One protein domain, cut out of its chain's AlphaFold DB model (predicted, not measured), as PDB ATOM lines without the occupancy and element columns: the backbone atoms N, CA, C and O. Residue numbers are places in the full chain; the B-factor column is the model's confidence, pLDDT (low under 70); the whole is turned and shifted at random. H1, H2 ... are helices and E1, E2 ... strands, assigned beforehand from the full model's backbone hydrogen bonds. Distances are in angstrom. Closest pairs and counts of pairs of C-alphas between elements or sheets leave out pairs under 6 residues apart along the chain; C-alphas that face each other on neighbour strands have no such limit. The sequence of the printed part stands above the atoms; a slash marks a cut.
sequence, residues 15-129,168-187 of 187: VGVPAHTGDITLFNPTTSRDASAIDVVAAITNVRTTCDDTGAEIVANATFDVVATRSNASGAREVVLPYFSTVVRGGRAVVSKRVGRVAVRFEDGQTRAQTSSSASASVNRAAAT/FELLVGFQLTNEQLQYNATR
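What this domain is: This is residues 15 to 129 and 168 to 187 of the 187 residues of an uncharacterized protein of Sphingomonas sp. K2R01-6 (UniProt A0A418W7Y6). Two twisted antiparallel sheets of long strands lie one over the other in a long, narrow body like a flattened tube, with E5 beside E6 along one side and E1 close to E7 on the other, but no strand pairing closes it. The short helix H2 packs on the outside at E1, and the four-residue H1 sits at one far end. The printed part has 135 residues, in the order E1 E2 E3 E4 E5 E6 H1 E7 H2; the sheets run E1 - E2 - E3 - E6 and E5 - E4 - E7. It is mostly strand, only just compact and close to loose, with a radius of gyration of the C-alphas of 16.8 A, and elongated, spanning 53 by 29 by 18 A.

How they stand to each other: The larger sheet holds E1, residues 23 to 27, E2, residues 38 to 52, E3, residues 57 to 70, and E6, residues 112 to 124. It is curled like part of a barrel. E1, E2 and E3 form a meander, each strand the antiparallel neighbour of the one before. N 24 and O 42 are 2.9 A apart between E1 and E2, N 45 and O 65 2.9 A between E2 and E3, and N 62 and O 119 2.8 A between E3 and E6. The other sheet has E4, residues 77 to 89, as its inner strand, with E5, residues 93 to 106, and E7, residues 168 to 174, at its edges. N 85 and O 98 of the hairpin E4 and E5 are 2.9 A apart, and N 86 and O 171 of E4 and E7 2.8 A. E5 bends by 64 degrees at residue 96. Between the sheets, the closest C-alphas of E5 and E6, Phe 106 and Ala 113, are 5.8 A apart; those of E1 and E7, Ile 24 and Phe 174, are 6.6 A apart. E2 and E4 are apart. Residues 15 to 16 pair in parallel with residues 170 to 171 of E7. H1, residues 125 to 128, and H2, residues 178 to 186, only graze the larger sheet. Every O i to N i+4 pair is within hydrogen-bond range in H2; H1 is too short for such a pair.

Where its parts are: E1 begins at C-alpha 23, (5.611, -9.972, -22.584). E2 is 40.9 A long, E3 41.2 A, E4 38.7 A, E5 37.9 A, E6 40.3 A and E7 19.9 A. H2 ends at C-alpha 186, (2.967, -7.219, -34.799).

The domain as a whole: The C-alphas farthest apart, those of Ser 74 and Ala 126, are 54.1 A apart. Residues 130 to 167 are not printed, and C-alphas 129 and 168 are 10.5 A apart across this cut. Of the links printed whole, those from E1 to E2 and E3 to E4 are short and the others tight. Mean pLDDT of the printed part is 95.9, and no printed residue is under 70.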
ATOM      1  N   VAL A  15      -9.138 -11.166 -12.631       95.44
ATOM      2  CA  VAL A  15      -7.697 -10.895 -12.762       95.44
ATOM      3  C   VAL A  15      -7.201 -11.379 -14.112       95.44
ATOM      4  O   VAL A  15      -7.508 -12.499 -14.519       95.44
ATOM      5  N   GLY A  16      -6.414 -10.554 -14.799       95.62
ATOM      6  CA  GLY A  16      -5.907 -10.905 -16.118       95.62
ATOM      7  C   GLY A  16      -4.716 -10.080 -16.581       95.62
ATOM      8  O   GLY A  16      -4.296  -9.116 -15.940       95.62
ATOM      9  N   VAL A  17      -4.186 -10.480 -17.733       97.31
ATOM     10  CA  VAL A  17      -3.091  -9.801 -18.427       97.31
ATOM     11  C   VAL A  17      -3.632  -9.243 -19.741       97.31
ATOM     12  O   VAL A  17      -4.103 -10.026 -20.568       97.31
ATOM     13  N   PRO A  18      -3.605  -7.915 -19.963       96.00
ATOM     14  CA  PRO A  18      -4.073  -7.340 -21.217       96.00
ATOM     15  C   PRO A  18      -3.266  -7.838 -22.414       96.00
ATOM     16  O   PRO A  18      -2.044  -8.017 -22.330       96.00
ATOM     17  N   ALA A  19      -3.945  -7.999 -23.547       94.31
ATOM     18  CA  ALA A  19      -3.322  -8.422 -24.793       94.31
ATOM     19  C   ALA A  19      -2.084  -7.570 -25.118       94.31
ATOM     20  O   ALA A  19      -2.082  -6.354 -24.920       94.31
ATOM     21  N   HIS A  20      -1.026  -8.226 -25.595       96.62
ATOM     22  CA  HIS A  20       0.252  -7.606 -25.974       96.62
ATOM     23  C   HIS A  20       1.022  -6.907 -24.839       96.62
ATOM     24  O   HIS A  20       2.045  -6.280 -25.102       96.62
ATOM     25  N   THR A  21       0.587  -7.036 -23.580       97.62
ATOM     26  CA  THR A  21       1.307  -6.499 -22.405       97.62
ATOM     27  C   THR A  21       1.896  -7.580 -21.500       97.62
ATOM     28  O   THR A  21       2.605  -7.255 -20.549       97.62
ATOM     29  N   GLY A  22       1.622  -8.857 -21.787       97.50
ATOM     30  CA  GLY A  22       2.120  -9.989 -21.004       97.50
ATOM     31  C   GLY A  22       3.603 -10.278 -21.179       97.50
ATOM     32  O   GLY A  22       4.200 -10.885 -20.298       97.50
ATOM     33  N   ASP A  23       4.202  -9.785 -22.260       97.56
ATOM     34  CA  ASP A  23       5.611  -9.972 -22.584       97.56
ATOM     35  C   ASP A  23       6.314  -8.626 -22.787       97.56
ATOM     36  O   ASP A  23       5.696  -7.624 -23.155       97.56
ATOM     37  N   ILE A  24       7.625  -8.594 -22.581       97.81
ATOM     38  CA  ILE A  24       8.489  -7.463 -22.920       97.81
ATOM     39  C   ILE A  24       9.766  -7.979 -23.575       97.81
ATOM     40  O   ILE A  24      10.396  -8.920 -23.092       97.81
ATOM     41  N   THR A  25      10.156  -7.341 -24.677       97.62
ATOM     42  CA  THR A  25      11.432  -7.592 -25.354       97.62
ATOM     43  C   THR A  25      12.320  -6.362 -25.212       97.62
ATOM     44  O   THR A  25      11.919  -5.243 -25.542       97.62
ATOM     45  N   LEU A  26      13.524  -6.568 -24.687       97.06
ATOM     46  CA  LEU A  26      14.586  -5.574 -24.616       97.06
ATOM     47  C   LEU A  26      15.609  -5.868 -25.711       97.06
ATOM     48  O   LEU A  26      15.998  -7.020 -25.910       97.06
ATOM     49  N   PHE A  27      16.053  -4.815 -26.389       96.94
ATOM     50  CA  PHE A  27      17.030  -4.893 -27.471       96.94
ATOM     51  C   PHE A  27      18.345  -4.229 -27.073       96.94
ATOM     52  O   PHE A  27      18.357  -3.282 -26.282       96.94
ATOM     53  N   ASN A  28      19.440  -4.693 -27.665       94.62
ATOM     54  CA  ASN A  28      20.749  -4.067 -27.578       94.62
ATOM     55  C   ASN A  28      21.409  -4.038 -28.977       94.62
ATOM     56  O   ASN A  28      21.774  -5.100 -29.483       94.62
ATOM     57  N   PRO A  29      21.555  -2.863 -29.622       94.00
ATOM     58  CA  PRO A  29      21.145  -1.540 -29.142       94.00
ATOM     59  C   PRO A  29      19.616  -1.406 -29.041       94.00
ATOM     60  O   PRO A  29      18.874  -2.037 -29.788       94.00
ATOM     61  N   THR A  30      19.135  -0.551 -28.133       91.00
ATOM     62  CA  THR A  30      17.697  -0.399 -27.812       91.00
ATOM     63  C   THR A  30      16.829   0.062 -28.987       91.00
ATOM     64  O   THR A  30      15.612  -0.136 -28.975       91.00
ATOM     65  N   THR A  31      17.439   0.658 -30.009       90.38
ATOM     66  CA  THR A  31      16.783   1.137 -31.232       90.38
ATOM     67  C   THR A  31      16.625   0.064 -32.310       90.38
ATOM     68  O   THR A  31      15.847   0.267 -33.238       90.38
ATOM     69  N   SER A  32      17.320  -1.076 -32.212       93.50
ATOM     70  CA  SER A  32      17.181  -2.164 -33.189       93.50
ATOM     71  C   SER A  32      15.914  -2.986 -32.931       93.50
ATOM     72  O   SER A  32      15.413  -3.067 -31.807       93.50
ATOM     73  N   ARG A  33      15.381  -3.589 -33.997       92.50
ATOM     74  CA  ARG A  33      14.284  -4.569 -33.968       92.50
ATOM     75  C   ARG A  33      14.673  -5.886 -34.645       92.50
ATOM     76  O   ARG A  33      13.812  -6.722 -34.899       92.50
ATOM     77  N   ASP A  34      15.963  -6.076 -34.917       92.62
ATOM     78  CA  ASP A  34      16.476  -7.304 -35.511       92.62
ATOM     79  C   ASP A  34      16.433  -8.441 -34.489       92.62
ATOM     80  O   ASP A  34      16.695  -8.243 -33.300       92.62
ATOM     81  N   ALA A  35      16.179  -9.665 -34.954       91.62
ATOM     82  CA  ALA A  35      16.173 -10.839 -34.080       91.62
ATOM     83  C   ALA A  35      17.519 -11.036 -33.355       91.62
ATOM     84  O   ALA A  35      17.547 -11.455 -32.200       91.62
ATOM     85  N   SER A  36      18.635 -10.686 -34.004       95.00
ATOM     86  CA  SER A  36      19.979 -10.740 -33.416       95.00
ATOM     87  C   SER A  36      20.226  -9.687 -32.335       95.00
ATOM     88  O   SER A  36      21.158  -9.844 -31.553       95.00
ATOM     89  N   ALA A  37      19.423  -8.620 -32.286       96.31
ATOM     90  CA  ALA A  37      19.543  -7.563 -31.286       96.31
ATOM     91  C   ALA A  37      18.726  -7.847 -30.016       96.31
ATOM     92  O   ALA A  37      18.763  -7.046 -29.084       96.31
ATOM     93  N   ILE A  38      17.977  -8.957 -29.955       96.81
ATOM     94  CA  ILE A  38      17.232  -9.349 -28.756       96.81
ATOM     95  C   ILE A  38      18.221  -9.639 -27.620       96.81
ATOM     96  O   ILE A  38      19.033 -10.564 -27.684       96.81
ATOM     97  N   ASP A  39      18.128  -8.849 -26.554       97.12
ATOM     98  CA  ASP A  39      18.965  -8.966 -25.362       97.12
ATOM     99  C   ASP A  39      18.254  -9.793 -24.287       97.12
ATOM    100  O   ASP A  39      18.760 -10.821 -23.833       97.12
ATOM    101  N   VAL A  40      17.037  -9.381 -23.918       98.06
ATOM    102  CA  VAL A  40      16.227 -10.040 -22.887       98.06
ATOM    103  C   VAL A  40      14.776 -10.117 -23.338       98.06
ATOM    104  O   VAL A  40      14.208  -9.124 -23.782       98.06
ATOM    105  N   VAL A  41      14.156 -11.279 -23.166       98.25
ATOM    106  CA  VAL A  41      12.705 -11.466 -23.290       98.25
ATOM    107  C   VAL A  41      12.171 -11.885 -21.934       98.25
ATOM    108  O   VAL A  41      12.718 -12.804 -21.325       98.25
ATOM    109  N   ALA A  42      11.110 -11.240 -21.465       98.62
ATOM    110  CA  ALA A  42      10.434 -11.619 -20.233       98.62
ATOM    111  C   ALA A  42       8.925 -11.732 -20.431       98.62
ATOM    112  O   ALA A  42       8.358 -11.009 -21.245       98.62
ATOM    113  N   ALA A  43       8.304 -12.623 -19.663       98.50
ATOM    114  CA  ALA A  43       6.882 -12.934 -19.709       98.50
ATOM    115  C   ALA A  43       6.295 -12.966 -18.294       98.50
ATOM    116  O   ALA A  43       6.938 -13.469 -17.366       98.50
ATOM    117  N   ILE A  44       5.071 -12.465 -18.145       98.56
ATOM    118  CA  ILE A  44       4.249 -12.645 -16.948       98.56
ATOM    119  C   ILE A  44       3.543 -13.996 -17.050       98.56
ATOM    120  O   ILE A  44       2.833 -14.269 -18.018       98.56
ATOM    121  N   THR A  45       3.713 -14.843 -16.042       98.06
ATOM    122  CA  THR A  45       3.121 -16.183 -15.991       98.06
ATOM    123  C   THR A  45       2.518 -16.468 -14.618       98.06
ATOM    124  O   THR A  45       2.628 -15.666 -13.691       98.06
ATOM    125  N   ASN A  46       1.833 -17.610 -14.496       97.19
ATOM    126  CA  ASN A  46       1.289 -18.112 -13.230       97.19
ATOM    127  C   ASN A  46       0.446 -17.084 -12.461       97.19
ATOM    128  O   ASN A  46       0.506 -17.022 -11.233       97.19
ATOM    129  N   VAL A  47      -0.348 -16.290 -13.183       97.25
ATOM    130  CA  VAL A  47      -1.232 -15.297 -12.571       97.25
ATOM    131  C   VAL A  47      -2.289 -16.015 -11.743       97.25
ATOM    132  O   VAL A  47      -3.063 -16.827 -12.251       97.25
ATOM    133  N   ARG A  48      -2.305 -15.723 -10.446       95.38
ATOM    134  CA  ARG A  48      -3.232 -16.283  -9.464       95.38
ATOM    135  C   ARG A  48      -3.893 -15.153  -8.706       95.38
ATOM    136  O   ARG A  48      -3.321 -14.078  -8.556       95.38
ATOM    137  N   THR A  49      -5.098 -15.410  -8.217       94.81
ATOM    138  CA  THR A  49      -5.873 -14.424  -7.473       94.81
ATOM    139  C   THR A  49      -6.352 -14.985  -6.147       94.81
ATOM    140  O   THR A  49      -6.759 -16.143  -6.056       94.81
ATOM    141  N   THR A  50      -6.301 -14.141  -5.126       95.62
ATOM    142  CA  THR A  50      -7.098 -14.278  -3.912       95.62
ATOM    143  C   THR A  50      -8.002 -13.060  -3.794       95.62
ATOM    144  O   THR A  50      -7.639 -11.963  -4.226       95.62
ATOM    145  N   CYS A  51      -9.188 -13.245  -3.231       95.31
ATOM    146  CA  CYS A  51     -10.150 -12.172  -3.050       95.31
ATOM    147  C   CYS A  51     -10.799 -12.288  -1.674       95.31
ATOM    148  O   CYS A  51     -11.290 -13.359  -1.318       95.31
ATOM    149  N   ASP A  52     -10.773 -11.190  -0.927       94.56
ATOM    150  CA  ASP A  52     -11.570 -11.000   0.277       94.56
ATOM    151  C   ASP A  52     -12.765 -10.115  -0.069       94.56
ATOM    152  O   ASP A  52     -12.626  -8.923  -0.358       94.56
ATOM    153  N   ASP A  53     -13.942 -10.729  -0.054       92.50
ATOM    154  CA  ASP A  53     -15.231 -10.091  -0.238       92.50
ATOM    155  C   ASP A  53     -16.088 -10.248   1.021       92.50
ATOM    156  O   ASP A  53     -17.291 -10.512   0.936       92.50
ATOM    157  N   THR A  54     -15.531  -9.989   2.208       90.00
ATOM    158  CA  THR A  54     -16.291  -9.953   3.477       90.00
ATOM    159  C   THR A  54     -16.601  -8.530   3.972       90.00
ATOM    160  O   THR A  54     -17.649  -8.300   4.574       90.00
ATOM    161  N   GLY A  55     -15.759  -7.541   3.647       90.69
ATOM    162  CA  GLY A  55     -15.869  -6.151   4.121       90.69
ATOM    163  C   GLY A  55     -16.680  -5.186   3.239       90.69
ATOM    164  O   GLY A  55     -17.247  -5.554   2.211       90.69
ATOM    165  N   ALA A  56     -16.720  -3.903   3.620       93.44
ATOM    166  CA  ALA A  56     -17.279  -2.836   2.771       93.44
ATOM    167  C   ALA A  56     -16.411  -2.564   1.526       93.44
ATOM    168  O   ALA A  56     -16.892  -2.071   0.501       93.44
ATOM    169  N   GLU A  57     -15.134  -2.914   1.623       94.81
ATOM    170  CA  GLU A  57     -14.163  -2.895   0.547       94.81
ATOM    171  C   GLU A  57     -13.802  -4.338   0.188       94.81
ATOM    172  O   GLU A  57     -13.516  -5.149   1.065       94.81
ATOM    173  N   ILE A  58     -13.877  -4.650  -1.100       94.88
ATOM    174  CA  ILE A  58     -13.443  -5.915  -1.678       94.88
ATOM    175  C   ILE A  58     -11.979  -5.753  -2.053       94.88
ATOM    176  O   ILE A  58     -11.633  -4.862  -2.838       94.88
ATOM    177  N   VAL A  59     -11.135  -6.630  -1.519       95.38
ATOM    178  CA  VAL A  59      -9.694  -6.609  -1.759       95.38
ATOM    179  C   VAL A  59      -9.309  -7.832  -2.576       95.38
ATOM    180  O   VAL A  59      -9.378  -8.961  -2.096       95.38
ATOM    181  N   ALA A  60      -8.867  -7.609  -3.810       95.31
ATOM    182  CA  ALA A  60      -8.315  -8.658  -4.658       95.31
ATOM    183  C   ALA A  60      -6.796  -8.527  -4.729       95.31
ATOM    184  O   ALA A  60      -6.274  -7.450  -5.012       95.31
ATOM    185  N   ASN A  61      -6.085  -9.628  -4.517       96.69
ATOM    186  CA  ASN A  61      -4.641  -9.710  -4.670       96.69
ATOM    187  C   ASN A  61      -4.318 -10.644  -5.832       96.69
ATOM    188  O   ASN A  61      -4.729 -11.803  -5.845       96.69
ATOM    189  N   ALA A  62      -3.576 -10.136  -6.805       97.19
ATOM    190  CA  ALA A  62      -2.977 -10.902  -7.879       97.19
ATOM    191  C   ALA A  62      -1.523 -11.215  -7.521       97.19
ATOM    192  O   ALA A  62      -0.760 -10.305  -7.197       97.19
ATOM    193  N   THR A  63      -1.123 -12.477  -7.610       98.12
ATOM    194  CA  THR A  63       0.284 -12.889  -7.600       98.12
ATOM    195  C   THR A  63       0.652 -13.419  -8.973       98.12
ATOM    196  O   THR A  63      -0.182 -13.999  -9.665       98.12
ATOM    197  N   PHE A  64       1.884 -13.174  -9.401       98.50
ATOM    198  CA  PHE A  64       2.361 -13.592 -10.710       98.50
ATOM    199  C   PHE A  64       3.871 -13.789 -10.695       98.50
ATOM    200  O   PHE A  64       4.588 -13.214  -9.873       98.50
ATOM    201  N   ASP A  65       4.341 -14.584 -11.642       98.62
ATOM    202  CA  ASP A  65       5.753 -14.793 -11.895       98.62
ATOM    203  C   ASP A  65       6.199 -13.959 -13.091       98.62
ATOM    204  O   ASP A  65       5.449 -13.758 -14.047       98.62
ATOM    205  N   VAL A  66       7.446 -13.503 -13.055       98.69
ATOM    206  CA  VAL A  66       8.142 -12.957 -14.214       98.69
ATOM    207  C   VAL A  66       9.287 -13.884 -14.549       98.69
ATOM    208  O   VAL A  66      10.261 -13.976 -13.803       98.69
ATOM    209  N   VAL A  67       9.157 -14.569 -15.680       98.56
ATOM    210  CA  VAL A  67      10.196 -15.437 -16.234       98.56
ATOM    211  C   VAL A  67      10.920 -14.679 -17.333       98.56
ATOM    212  O   VAL A  67      10.283 -14.092 -18.203       98.56
ATOM    213  N   ALA A  68      12.247 -14.671 -17.303       98.62
ATOM    214  CA  ALA A  68      13.055 -13.969 -18.288       98.62
ATOM    215  C   ALA A  68      14.146 -14.872 -18.862       98.62
ATOM    216  O   ALA A  68      14.725 -15.701 -18.163       98.62
ATOM    217  N   THR A  69      14.435 -14.683 -20.145       98.44
ATOM    218  CA  THR A  69      15.544 -15.314 -20.863       98.44
ATOM    219  C   THR A  69      16.443 -14.225 -21.433       98.44
ATOM    220  O   THR A  69      15.934 -13.263 -22.007       98.44
ATOM    221  N   ARG A  70      17.763 -14.372 -21.293       97.94
ATOM    222  CA  ARG A  70      18.764 -13.476 -21.896       97.94
ATOM    223  C   ARG A  70      19.574 -14.190 -22.977       97.94
ATOM    224  O   ARG A  70      19.814 -15.391 -22.860       97.94
ATOM    225  N   SER A  71      20.004 -13.459 -24.002       97.06
ATOM    226  CA  SER A  71      20.796 -14.008 -25.114       97.06
ATOM    227  C   SER A  71      22.279 -14.182 -24.772       97.06
ATOM    228  O   SER A  71      22.897 -15.148 -25.215       97.06
ATOM    229  N   ASN A  72      22.843 -13.298 -23.942       95.31
ATOM    230  CA  ASN A  72      24.227 -13.383 -23.471       95.31
ATOM    231  C   ASN A  72      24.292 -13.831 -21.999       95.31
ATOM    232  O   ASN A  72      23.811 -13.131 -21.105       95.31
ATOM    233  N   ALA A  73      24.910 -14.989 -21.755       96.25
ATOM    234  CA  ALA A  73      25.056 -15.586 -20.428       96.25
ATOM    235  C   ALA A  73      26.271 -15.074 -19.631       96.25
ATOM    236  O   ALA A  73      26.443 -15.462 -18.480       96.25
ATOM    237  N   SER A  74      27.123 -14.235 -20.221       96.25
ATOM    238  CA  SER A  74      28.331 -13.735 -19.569       96.25
ATOM    239  C   SER A  74      28.014 -12.705 -18.487       96.25
ATOM    240  O   SER A  74      27.274 -11.744 -18.712       96.25
ATOM    241  N   GLY A  75      28.633 -12.886 -17.325       97.06
ATOM    242  CA  GLY A  75      28.508 -12.033 -16.153       97.06
ATOM    243  C   GLY A  75      27.173 -12.195 -15.429       97.06
ATOM    244  O   GLY A  75      26.139 -12.525 -16.021       97.06
ATOM    245  N   ALA A  76      27.176 -11.911 -14.129       97.50
ATOM    246  CA  ALA A  76      25.937 -11.730 -13.387       97.50
ATOM    247  C   ALA A  76      25.287 -10.387 -13.769       97.50
ATOM    248  O   ALA A  76      25.970  -9.371 -13.911       97.50
ATOM    249  N   ARG A  77      23.962 -10.374 -13.935       97.25
ATOM    250  CA  ARG A  77      23.193  -9.194 -14.355       97.25
ATOM    251  C   ARG A  77      21.837  -9.165 -13.674       97.25
ATOM    252  O   ARG A  77      21.136 -10.167 -13.624       97.25
ATOM    253  N   GLU A  78      21.428  -7.987 -13.226       97.69
ATOM    254  CA  GLU A  78      20.056  -7.734 -12.797       97.69
ATOM    255  C   GLU A  78      19.319  -6.907 -13.854       97.69
ATOM    256  O   GLU A  78      19.848  -5.923 -14.375       97.69
ATOM    257  N   VAL A  79      18.100  -7.323 -14.192       97.69
ATOM    258  CA  VAL A  79      17.224  -6.645 -15.149       97.69
ATOM    259  C   VAL A  79      15.979  -6.181 -14.411       97.69
ATOM    260  O   VAL A  79      15.208  -6.994 -13.909       97.69
ATOM    261  N   VAL A  80      15.770  -4.866 -14.358       98.25
ATOM    262  CA  VAL A  80      14.607  -4.275 -13.690       98.25
ATOM    263  C   VAL A  80      13.547  -3.918 -14.723       98.25
ATOM    264  O   VAL A  80      13.750  -3.030 -15.550       98.25
ATOM    265  N   LEU A  81      12.404  -4.591 -14.650       98.12
ATOM    266  CA  LEU A  81      11.291  -4.441 -15.580       98.12
ATOM    267  C   LEU A  81      10.160  -3.655 -14.903       98.12
ATOM    268  O   LEU A  81       9.737  -4.018 -13.801       98.12
ATOM    269  N   PRO A  82       9.665  -2.562 -15.503       97.88
ATOM    270  CA  PRO A  82       8.499  -1.874 -14.979       97.88
ATOM    271  C   PRO A  82       7.231  -2.641 -15.380       97.88
ATOM    272  O   PRO A  82       7.076  -3.060 -16.528       97.88
ATOM    273  N   TYR A  83       6.302  -2.796 -14.448       98.31
ATOM    274  CA  TYR A  83       4.979  -3.365 -14.705       98.31
ATOM    275  C   TYR A  83       3.908  -2.403 -14.200       98.31
ATOM    276  O   TYR A  83       4.161  -1.599 -13.304       98.31
ATOM    277  N   PHE A  84       2.714  -2.454 -14.772       98.00
ATOM    278  CA  PHE A  84       1.554  -1.753 -14.249       98.00
ATOM    279  C   PHE A  84       0.564  -2.733 -13.632       98.00
ATOM    280  O   PHE A  84       0.467  -3.890 -14.035       98.00
ATOM    281  N   SER A  85      -0.219  -2.222 -12.692       97.25
ATOM    282  CA  SER A  85      -1.486  -2.809 -12.283       97.25
ATOM    283  C   SER A  85      -2.580  -1.761 -12.420       97.25
ATOM    284  O   SER A  85      -2.374  -0.587 -12.104       97.25
ATOM    285  N   THR A  86      -3.733  -2.142 -12.951       97.19
ATOM    286  CA  THR A  86      -4.844  -1.217 -13.157       97.19
ATOM    287  C   THR A  86      -6.166  -1.870 -12.818       97.19
ATOM    288  O   THR A  86      -6.399  -3.026 -13.154       97.19
ATOM    289  N   VAL A  87      -7.024  -1.116 -12.136       96.94
ATOM    290  CA  VAL A  87      -8.408  -1.515 -11.904       96.94
ATOM    291  C   VAL A  87      -9.259  -0.900 -13.001       96.94
ATOM    292  O   VAL A  87      -9.312   0.325 -13.125       96.94
ATOM    293  N   VAL A  88      -9.930  -1.738 -13.783       96.38
ATOM    294  CA  VAL A  88     -10.834  -1.331 -14.860       96.38
ATOM    295  C   VAL A  88     -12.264  -1.666 -14.472       96.38
ATOM    296  O   VAL A  88     -12.532  -2.726 -13.921       96.38
ATOM    297  N   ARG A  89     -13.195  -0.757 -14.764       94.81
ATOM    298  CA  ARG A  89     -14.636  -0.964 -14.623       94.81
ATOM    299  C   ARG A  89     -15.278  -1.158 -15.994       94.81
ATOM    300  O   ARG A  89     -15.043  -0.368 -16.916       94.81
ATOM    301  N   GLY A  90     -16.104  -2.194 -16.117       90.81
ATOM    302  CA  GLY A  90     -16.875  -2.492 -17.329       90.81
ATOM    303  C   GLY A  90     -16.029  -2.625 -18.598       90.81
ATOM    304  O   GLY A  90     -16.472  -2.188 -19.662       90.81
ATOM    305  N   GLY A  91     -14.795  -3.127 -18.469       89.25
ATOM    306  CA  GLY A  91     -13.853  -3.361 -19.568       89.25
ATOM    307  C   GLY A  91     -13.287  -2.115 -20.259       89.25
ATOM    308  O   GLY A  91     -12.565  -2.250 -21.242       89.25
ATOM    309  N   ARG A  92     -13.609  -0.895 -19.801       89.75
ATOM    310  CA  ARG A  92     -13.192   0.340 -20.500       89.75
ATOM    311  C   ARG A  92     -12.732   1.483 -19.604       89.75
ATOM    312  O   ARG A  92     -11.913   2.293 -20.021       89.75
ATOM    313  N   ALA A  93     -13.288   1.599 -18.399       94.06
ATOM    314  CA  ALA A  93     -13.048   2.753 -17.544       94.06
ATOM    315  C   ALA A  93     -11.932   2.440 -16.545       94.06
ATOM    316  O   ALA A  93     -12.140   1.666 -15.614       94.06
ATOM    317  N   VAL A  94     -10.759   3.044 -16.720       94.69
ATOM    318  CA  VAL A  94      -9.655   2.920 -15.758       94.69
ATOM    319  C   VAL A  94     -10.015   3.678 -14.480       94.69
ATOM    320  O   VAL A  94     -10.142   4.899 -14.490       94.69
ATOM    321  N   VAL A  95     -10.185   2.946 -13.382       94.88
ATOM    322  CA  VAL A  95     -10.485   3.494 -12.050       94.88
ATOM    323  C   VAL A  95      -9.204   3.885 -11.328       94.88
ATOM    324  O   VAL A  95      -9.140   4.920 -10.670       94.88
ATOM    325  N   SER A  96      -8.170   3.058 -11.443       95.31
ATOM    326  CA  SER A  96      -6.860   3.340 -10.867       95.31
ATOM    327  C   SER A  96      -5.762   2.647 -11.662       95.31
ATOM    328  O   SER A  96      -5.992   1.623 -12.308       95.31
ATOM    329  N   LYS A  97      -4.553   3.209 -11.621       95.56
ATOM    330  CA  LYS A  97      -3.346   2.608 -12.190       95.56
ATOM    331  C   LYS A  97      -2.168   2.851 -11.255       95.56
ATOM    332  O   LYS A  97      -1.995   3.956 -10.748       95.56
ATOM    333  N   ARG A  98      -1.350   1.825 -11.048       97.00
ATOM    334  CA  ARG A  98      -0.079   1.880 -10.322       97.00
ATOM    335  C   ARG A  98       1.015   1.290 -11.204       97.00
ATOM    336  O   ARG A  98       0.736   0.434 -12.038       97.00
ATOM    337  N   VAL A  99       2.244   1.763 -11.034       97.25
ATOM    338  CA  VAL A  99       3.421   1.228 -11.728       97.25
ATOM    339  C   VAL A  99       4.399   0.723 -10.678       97.25
ATOM    340  O   VAL A  99       4.808   1.477  -9.798       97.25
ATOM    341  N   GLY A 100       4.735  -0.559 -10.766       96.69
ATOM    342  CA  GLY A 100       5.734  -1.228  -9.950       96.69
ATOM    343  C   GLY A 100       6.993  -1.543 -10.752       96.69
ATOM    344  O   GLY A 100       7.081  -1.304 -11.960       96.69
ATOM    345  N   ARG A 101       7.994  -2.084 -10.062       97.81
ATOM    346  CA  ARG A 101       9.244  -2.555 -10.660       97.81
ATOM    347  C   ARG A 101       9.534  -3.945 -10.126       97.81
ATOM    348  O   ARG A 101       9.363  -4.189  -8.936       97.81
ATOM    349  N   VAL A 102       9.976  -4.831 -11.004       97.81
ATOM    350  CA  VAL A 102      10.359  -6.195 -10.656       97.81
ATOM    351  C   VAL A 102      11.777  -6.449 -11.152       97.81
ATOM    352  O   VAL A 102      12.098  -6.148 -12.301       97.81
ATOM    353  N   ALA A 103      12.644  -6.927 -10.263       98.31
ATOM    354  CA  ALA A 103      14.044  -7.195 -10.564       98.31
ATOM    355  C   ALA A 103      14.237  -8.692 -10.809       98.31
ATOM    356  O   ALA A 103      13.941  -9.512  -9.939       98.31
ATOM    357  N   VAL A 104      14.721  -9.042 -11.999       98.25
ATOM    358  CA  VAL A 104      15.077 -10.412 -12.371       98.25
ATOM    359  C   VAL A 104      16.594 -10.528 -12.386       98.25
ATOM    360  O   VAL A 104      17.271  -9.843 -13.156       98.25
ATOM    361  N   ARG A 105      17.130 -11.393 -11.528       98.31
ATOM    362  CA  ARG A 105      18.569 -11.594 -11.353       98.31
ATOM    363  C   ARG A 105      19.040 -12.832 -12.112       98.31
ATOM    364  O   ARG A 105      18.500 -13.916 -11.919       98.31
ATOM    365  N   PHE A 106      20.063 -12.660 -12.939       98.50
ATOM    366  CA  PHE A 106      20.801 -13.724 -13.606       98.50
ATOM    367  C   PHE A 106      22.193 -13.822 -12.987       98.50
ATOM    368  O   PHE A 106      22.909 -12.820 -12.921       98.50
ATOM    369  N   GLU A 107      22.600 -15.020 -12.591       98.12
ATOM    370  CA  GLU A 107      23.986 -15.301 -12.219       98.12
ATOM    371  C   GLU A 107      24.846 -15.604 -13.456       98.12
ATOM    372  O   GLU A 107      24.325 -15.815 -14.556       98.12
ATOM    373  N   ASP A 108      26.171 -15.586 -13.306       97.62
ATOM    374  CA  ASP A 108      27.086 -15.877 -14.419       97.62
ATOM    375  C   ASP A 108      26.808 -17.265 -15.026       97.62
ATOM    376  O   ASP A 108      26.561 -18.240 -14.317       97.62
ATOM    377  N   GLY A 109      26.763 -17.342 -16.357       97.50
ATOM    378  CA  GLY A 109      26.392 -18.547 -17.103       97.50
ATOM    379  C   GLY A 109      24.885 -18.851 -17.169       97.50
ATOM    380  O   GLY A 109      24.467 -19.681 -17.977       97.50
ATOM    381  N   GLN A 110      24.034 -18.175 -16.390       97.94
ATOM    382  CA  GLN A 110      22.589 -18.436 -16.374       97.94
ATOM    383  C   GLN A 110      21.875 -17.749 -17.544       97.94
ATOM    384  O   GLN A 110      21.943 -16.531 -17.674       97.94
ATOM    385  N   THR A 111      21.121 -18.481 -18.367       97.62
ATOM    386  CA  THR A 111      20.337 -17.898 -19.482       97.62
ATOM    387  C   THR A 111      18.879 -17.615 -19.132       97.62
ATOM    388  O   THR A 111      18.237 -16.830 -19.827       97.62
ATOM    389  N   ARG A 112      18.347 -18.214 -18.061       98.06
ATOM    390  CA  ARG A 112      16.955 -18.055 -17.613       98.06
ATOM    391  C   ARG A 112      16.877 -17.741 -16.135       98.06
ATOM    392  O   ARG A 112      17.522 -18.426 -15.352       98.06
ATOM    393  N   ALA A 113      16.033 -16.797 -15.760       98.44
ATOM    394  CA  ALA A 113      15.783 -16.433 -14.373       98.44
ATOM    395  C   ALA A 113      14.295 -16.157 -14.148       98.44
ATOM    396  O   ALA A 113      13.543 -15.915 -15.095       98.44
ATOM    397  N   GLN A 114      13.872 -16.212 -12.891       98.25
ATOM    398  CA  GLN A 114      12.492 -15.980 -12.488       98.25
ATOM    399  C   GLN A 114      12.451 -15.218 -11.168       98.25
ATOM    400  O   GLN A 114      13.334 -15.363 -10.327       98.25
ATOM    401  N   THR A 115      11.401 -14.430 -10.988       98.44
ATOM    402  CA  THR A 115      11.049 -13.796  -9.718       98.44
ATOM    403  C   THR A 115       9.529 -13.687  -9.614       98.44
ATOM    404  O   THR A 115       8.847 -13.720 -10.640       98.44
ATOM    405  N   SER A 116       8.989 -13.555  -8.407       97.88
ATOM    406  CA  SER A 116       7.553 -13.375  -8.183       97.88
ATOM    407  C   SER A 116       7.234 -11.939  -7.768       97.88
ATOM    408  O   SER A 116       8.053 -11.229  -7.182       97.88
ATOM    409  N   SER A 117       6.031 -11.479  -8.101       97.69
ATOM    410  CA  SER A 117       5.518 -10.177  -7.682       97.69
ATOM    411  C   SER A 117       4.007 -10.233  -7.465       97.69
ATOM    412  O   SER A 117       3.353 -11.253  -7.704       97.69
ATOM    413  N   SER A 118       3.447  -9.141  -6.957       96.75
ATOM    414  CA  SER A 118       2.026  -9.045  -6.664       96.75
ATOM    415  C   SER A 118       1.471  -7.654  -6.935       96.75
ATOM    416  O   SER A 118       2.188  -6.655  -6.970       96.75
ATOM    417  N   ALA A 119       0.160  -7.600  -7.142       96.38
ATOM    418  CA  ALA A 119      -0.605  -6.378  -7.290       96.38
ATOM    419  C   ALA A 119      -1.947  -6.524  -6.576       96.38
ATOM    420  O   ALA A 119      -2.537  -7.599  -6.589       96.38
ATOM    421  N   SER A 120      -2.455  -5.435  -6.006       94.31
ATOM    422  CA  SER A 120      -3.731  -5.447  -5.291       94.31
ATOM    423  C   SER A 120      -4.707  -4.441  -5.886       94.31
ATOM    424  O   SER A 120      -4.315  -3.354  -6.320       94.31
ATOM    425  N   ALA A 121      -5.983  -4.803  -5.867       93.75
ATOM    426  CA  ALA A 121      -7.113  -3.954  -6.184       93.75
ATOM    427  C   ALA A 121      -8.013  -3.824  -4.962       93.75
ATOM    428  O   ALA A 121      -8.195  -4.778  -4.209       93.75
ATOM    429  N   SER A 122      -8.597  -2.642  -4.829       93.88
ATOM    430  CA  SER A 122      -9.528  -2.298  -3.767       93.88
ATOM    431  C   SER A 122     -10.758  -1.677  -4.406       93.88
ATOM    432  O   SER A 122     -10.637  -0.709  -5.167       93.88
ATOM    433  N   VAL A 123     -11.923  -2.275  -4.179       94.50
ATOM    434  CA  VAL A 123     -13.181  -1.868  -4.810       94.50
ATOM    435  C   VAL A 123     -14.263  -1.763  -3.749       94.50
ATOM    436  O   VAL A 123     -14.439  -2.657  -2.932       94.50
ATOM    437  N   ASN A 124     -15.034  -0.679  -3.766       94.81
ATOM    438  CA  ASN A 124     -16.198  -0.565  -2.894       94.81
ATOM    439  C   ASN A 124     -17.234  -1.647  -3.251       94.81
ATOM    440  O   ASN A 124     -17.675  -1.704  -4.402       94.81
ATOM    441  N   ARG A 125     -17.660  -2.464  -2.276       93.81
ATOM    442  CA  ARG A 125     -18.620  -3.552  -2.513       93.81
ATOM    443  C   ARG A 125     -19.905  -3.051  -3.154       93.81
ATOM    444  O   ARG A 125     -20.342  -3.630  -4.136       93.81
ATOM    445  N   ALA A 126     -20.489  -1.972  -2.637       92.81
ATOM    446  CA  ALA A 126     -21.757  -1.461  -3.151       92.81
ATOM    447  C   ALA A 126     -21.661  -1.048  -4.630       92.81
ATOM    448  O   ALA A 126     -22.646  -1.128  -5.352       92.81
ATOM    449  N   ALA A 127     -20.471  -0.664  -5.108       92.12
ATOM    450  CA  ALA A 127     -20.235  -0.404  -6.526       92.12
ATOM    451  C   ALA A 127     -20.087  -1.682  -7.375       92.12
ATOM    452  O   ALA A 127     -20.296  -1.612  -8.583       92.12
ATOM    453  N   ALA A 128     -19.699  -2.811  -6.774       91.81
ATOM    454  CA  ALA A 128     -19.539  -4.122  -7.416       91.81
ATOM    455  C   ALA A 128     -20.773  -5.037  -7.261       91.81
ATOM    456  O   ALA A 128     -20.837  -6.100  -7.875       91.81
ATOM    457  N   THR A 129     -21.762  -4.623  -6.469       90.44
ATOM    458  CA  THR A 129     -23.045  -5.313  -6.306       90.44
ATOM    459  C   THR A 129     -24.068  -4.783  -7.311       90.44
ATOM    460  O   THR A 129     -24.130  -3.586  -7.594       90.44
ATOM    461  N   PHE A 168     -15.645  -5.285 -12.276       95.75
ATOM    462  CA  PHE A 168     -14.285  -4.807 -12.077       95.75
ATOM    463  C   PHE A 168     -13.272  -5.859 -12.506       95.75
ATOM    464  O   PHE A 168     -13.508  -7.058 -12.373       95.75
ATOM    465  N   GLU A 169     -12.135  -5.393 -13.000       95.75
ATOM    466  CA  GLU A 169     -11.006  -6.223 -13.398       95.75
ATOM    467  C   GLU A 169      -9.719  -5.611 -12.847       95.75
ATOM    468  O   GLU A 169      -9.509  -4.405 -12.965       95.75
ATOM    469  N   LEU A 170      -8.856  -6.428 -12.249       97.31
ATOM    470  CA  LEU A 170      -7.472  -6.095 -11.940       97.31
ATOM    471  C   LEU A 170      -6.589  -6.639 -13.061       97.31
ATOM    472  O   LEU A 170      -6.368  -7.843 -13.184       97.31
ATOM    473  N   LEU A 171      -6.065  -5.730 -13.869       97.75
ATOM    474  CA  LEU A 171      -5.210  -6.055 -14.996       97.75
ATOM    475  C   LEU A 171      -3.753  -5.763 -14.652       97.75
ATOM    476  O   LEU A 171      -3.438  -4.673 -14.169       97.75
ATOM    477  N   VAL A 172      -2.869  -6.721 -14.919       98.25
ATOM    478  CA  VAL A 172      -1.420  -6.599 -14.710       98.25
ATOM    479  C   VAL A 172      -0.699  -6.826 -16.034       98.25
ATOM    480  O   VAL A 172      -1.022  -7.757 -16.761       98.25
ATOM    481  N   GLY A 173       0.281  -5.987 -16.354       98.19
ATOM    482  CA  GLY A 173       1.071  -6.104 -17.581       98.19
ATOM    483  C   GLY A 173       2.391  -5.354 -17.468       98.19
ATOM    484  O   GLY A 173       2.574  -4.547 -16.558       98.19
ATOM    485  N   PHE A 174       3.325  -5.574 -18.388       98.56
ATOM    486  CA  PHE A 174       4.526  -4.749 -18.456       98.56
ATOM    487  C   PHE A 174       4.177  -3.306 -18.833       98.56
ATOM    488  O   PHE A 174       3.304  -3.039 -19.661       98.56
ATOM    489  N   GLN A 175       4.874  -2.349 -18.227       97.81
ATOM    490  CA  GLN A 175       4.749  -0.939 -18.575       97.81
ATOM    491  C   GLN A 175       5.614  -0.667 -19.809       97.81
ATOM    492  O   GLN A 175       6.761  -0.236 -19.707       97.81
ATOM    493  N   LEU A 176       5.039  -0.963 -20.972       96.81
ATOM    494  CA  LEU A 176       5.689  -0.843 -22.272       96.81
ATOM    495  C   LEU A 176       5.740   0.611 -22.755       96.81
ATOM    496  O   LEU A 176       4.854   1.419 -22.459       96.81
ATOM    497  N   THR A 177       6.763   0.933 -23.546       95.56
ATOM    498  CA  THR A 177       6.726   2.098 -24.439       95.56
ATOM    499  C   THR A 177       5.803   1.822 -25.632       95.56
ATOM    500  O   THR A 177       5.478   0.669 -25.923       95.56
ATOM    501  N   ASN A 178       5.406   2.865 -26.368       94.56
ATOM    502  CA  ASN A 178       4.590   2.701 -27.579       94.56
ATOM    503  C   ASN A 178       5.263   1.781 -28.610       94.56
ATOM    504  O   ASN A 178       4.601   0.947 -29.218       94.56
ATOM    505  N   GLU A 179       6.583   1.890 -28.766       93.19
ATOM    506  CA  GLU A 179       7.351   1.054 -29.691       93.19
ATOM    507  C   GLU A 179       7.375  -0.418 -29.263       93.19
ATOM    508  O   GLU A 179       7.270  -1.311 -30.101       93.19
ATOM    509  N   GLN A 180       7.498  -0.687 -27.960       95.31
ATOM    510  CA  GLN A 180       7.457  -2.050 -27.427       95.31
ATOM    511  C   GLN A 180       6.065  -2.666 -27.568       95.31
ATOM    512  O   GLN A 180       5.944  -3.834 -27.930       95.31
ATOM    513  N   LEU A 181       5.011  -1.879 -27.333       94.94
ATOM    514  CA  LEU A 181       3.638  -2.325 -27.546       94.94
ATOM    515  C   LEU A 181       3.382  -2.648 -29.024       94.94
ATOM    516  O   LEU A 181       2.808  -3.689 -29.331       94.94
ATOM    517  N   GLN A 182       3.843  -1.790 -29.938       94.19
ATOM    518  CA  GLN A 182       3.732  -2.027 -31.376       94.19
ATOM    519  C   GLN A 182       4.483  -3.293 -31.803       94.19
ATOM    520  O   GLN A 182       3.947  -4.087 -32.575       94.19
ATOM    521  N   TYR A 183       5.690  -3.514 -31.274       94.12
ATOM    522  CA  TYR A 183       6.442  -4.743 -31.518       94.12
ATOM    523  C   TYR A 183       5.656  -5.980 -31.055       94.12
ATOM    524  O   TYR A 183       5.472  -6.912 -31.828       94.12
ATOM    525  N   ASN A 184       5.092  -5.964 -29.843       94.75
ATOM    526  CA  ASN A 184       4.279  -7.075 -29.336       94.75
ATOM    527  C   ASN A 184       2.968  -7.295 -30.112       94.75
ATOM    528  O   ASN A 184       2.451  -8.410 -30.130       94.75
ATOM    529  N   ALA A 185       2.400  -6.245 -30.708       94.19
ATOM    530  CA  ALA A 185       1.170  -6.323 -31.496       94.19
ATOM    531  C   ALA A 185       1.382  -6.873 -32.916       94.19
ATOM    532  O   ALA A 185       0.420  -7.287 -33.557       94.19
ATOM    533  N   THR A 186       2.620  -6.852 -33.413       91.88
ATOM    534  CA  THR A 186       2.967  -7.219 -34.799       91.88
ATOM    535  C   THR A 186       3.819  -8.483 -34.904       91.88
ATOM    536  O   THR A 186       4.173  -8.883 -36.012       91.88
ATOM    537  N   ARG A 187       4.152  -9.089 -33.763       79.38
ATOM    538  CA  ARG A 187       4.960 -10.301 -33.660       79.38
ATOM    539  C   ARG A 187       4.168 -11.568 -33.970       79.38
ATOM    540  O   ARG A 187       2.975 -11.627 -33.600       79.38
TER     541      ARG A 187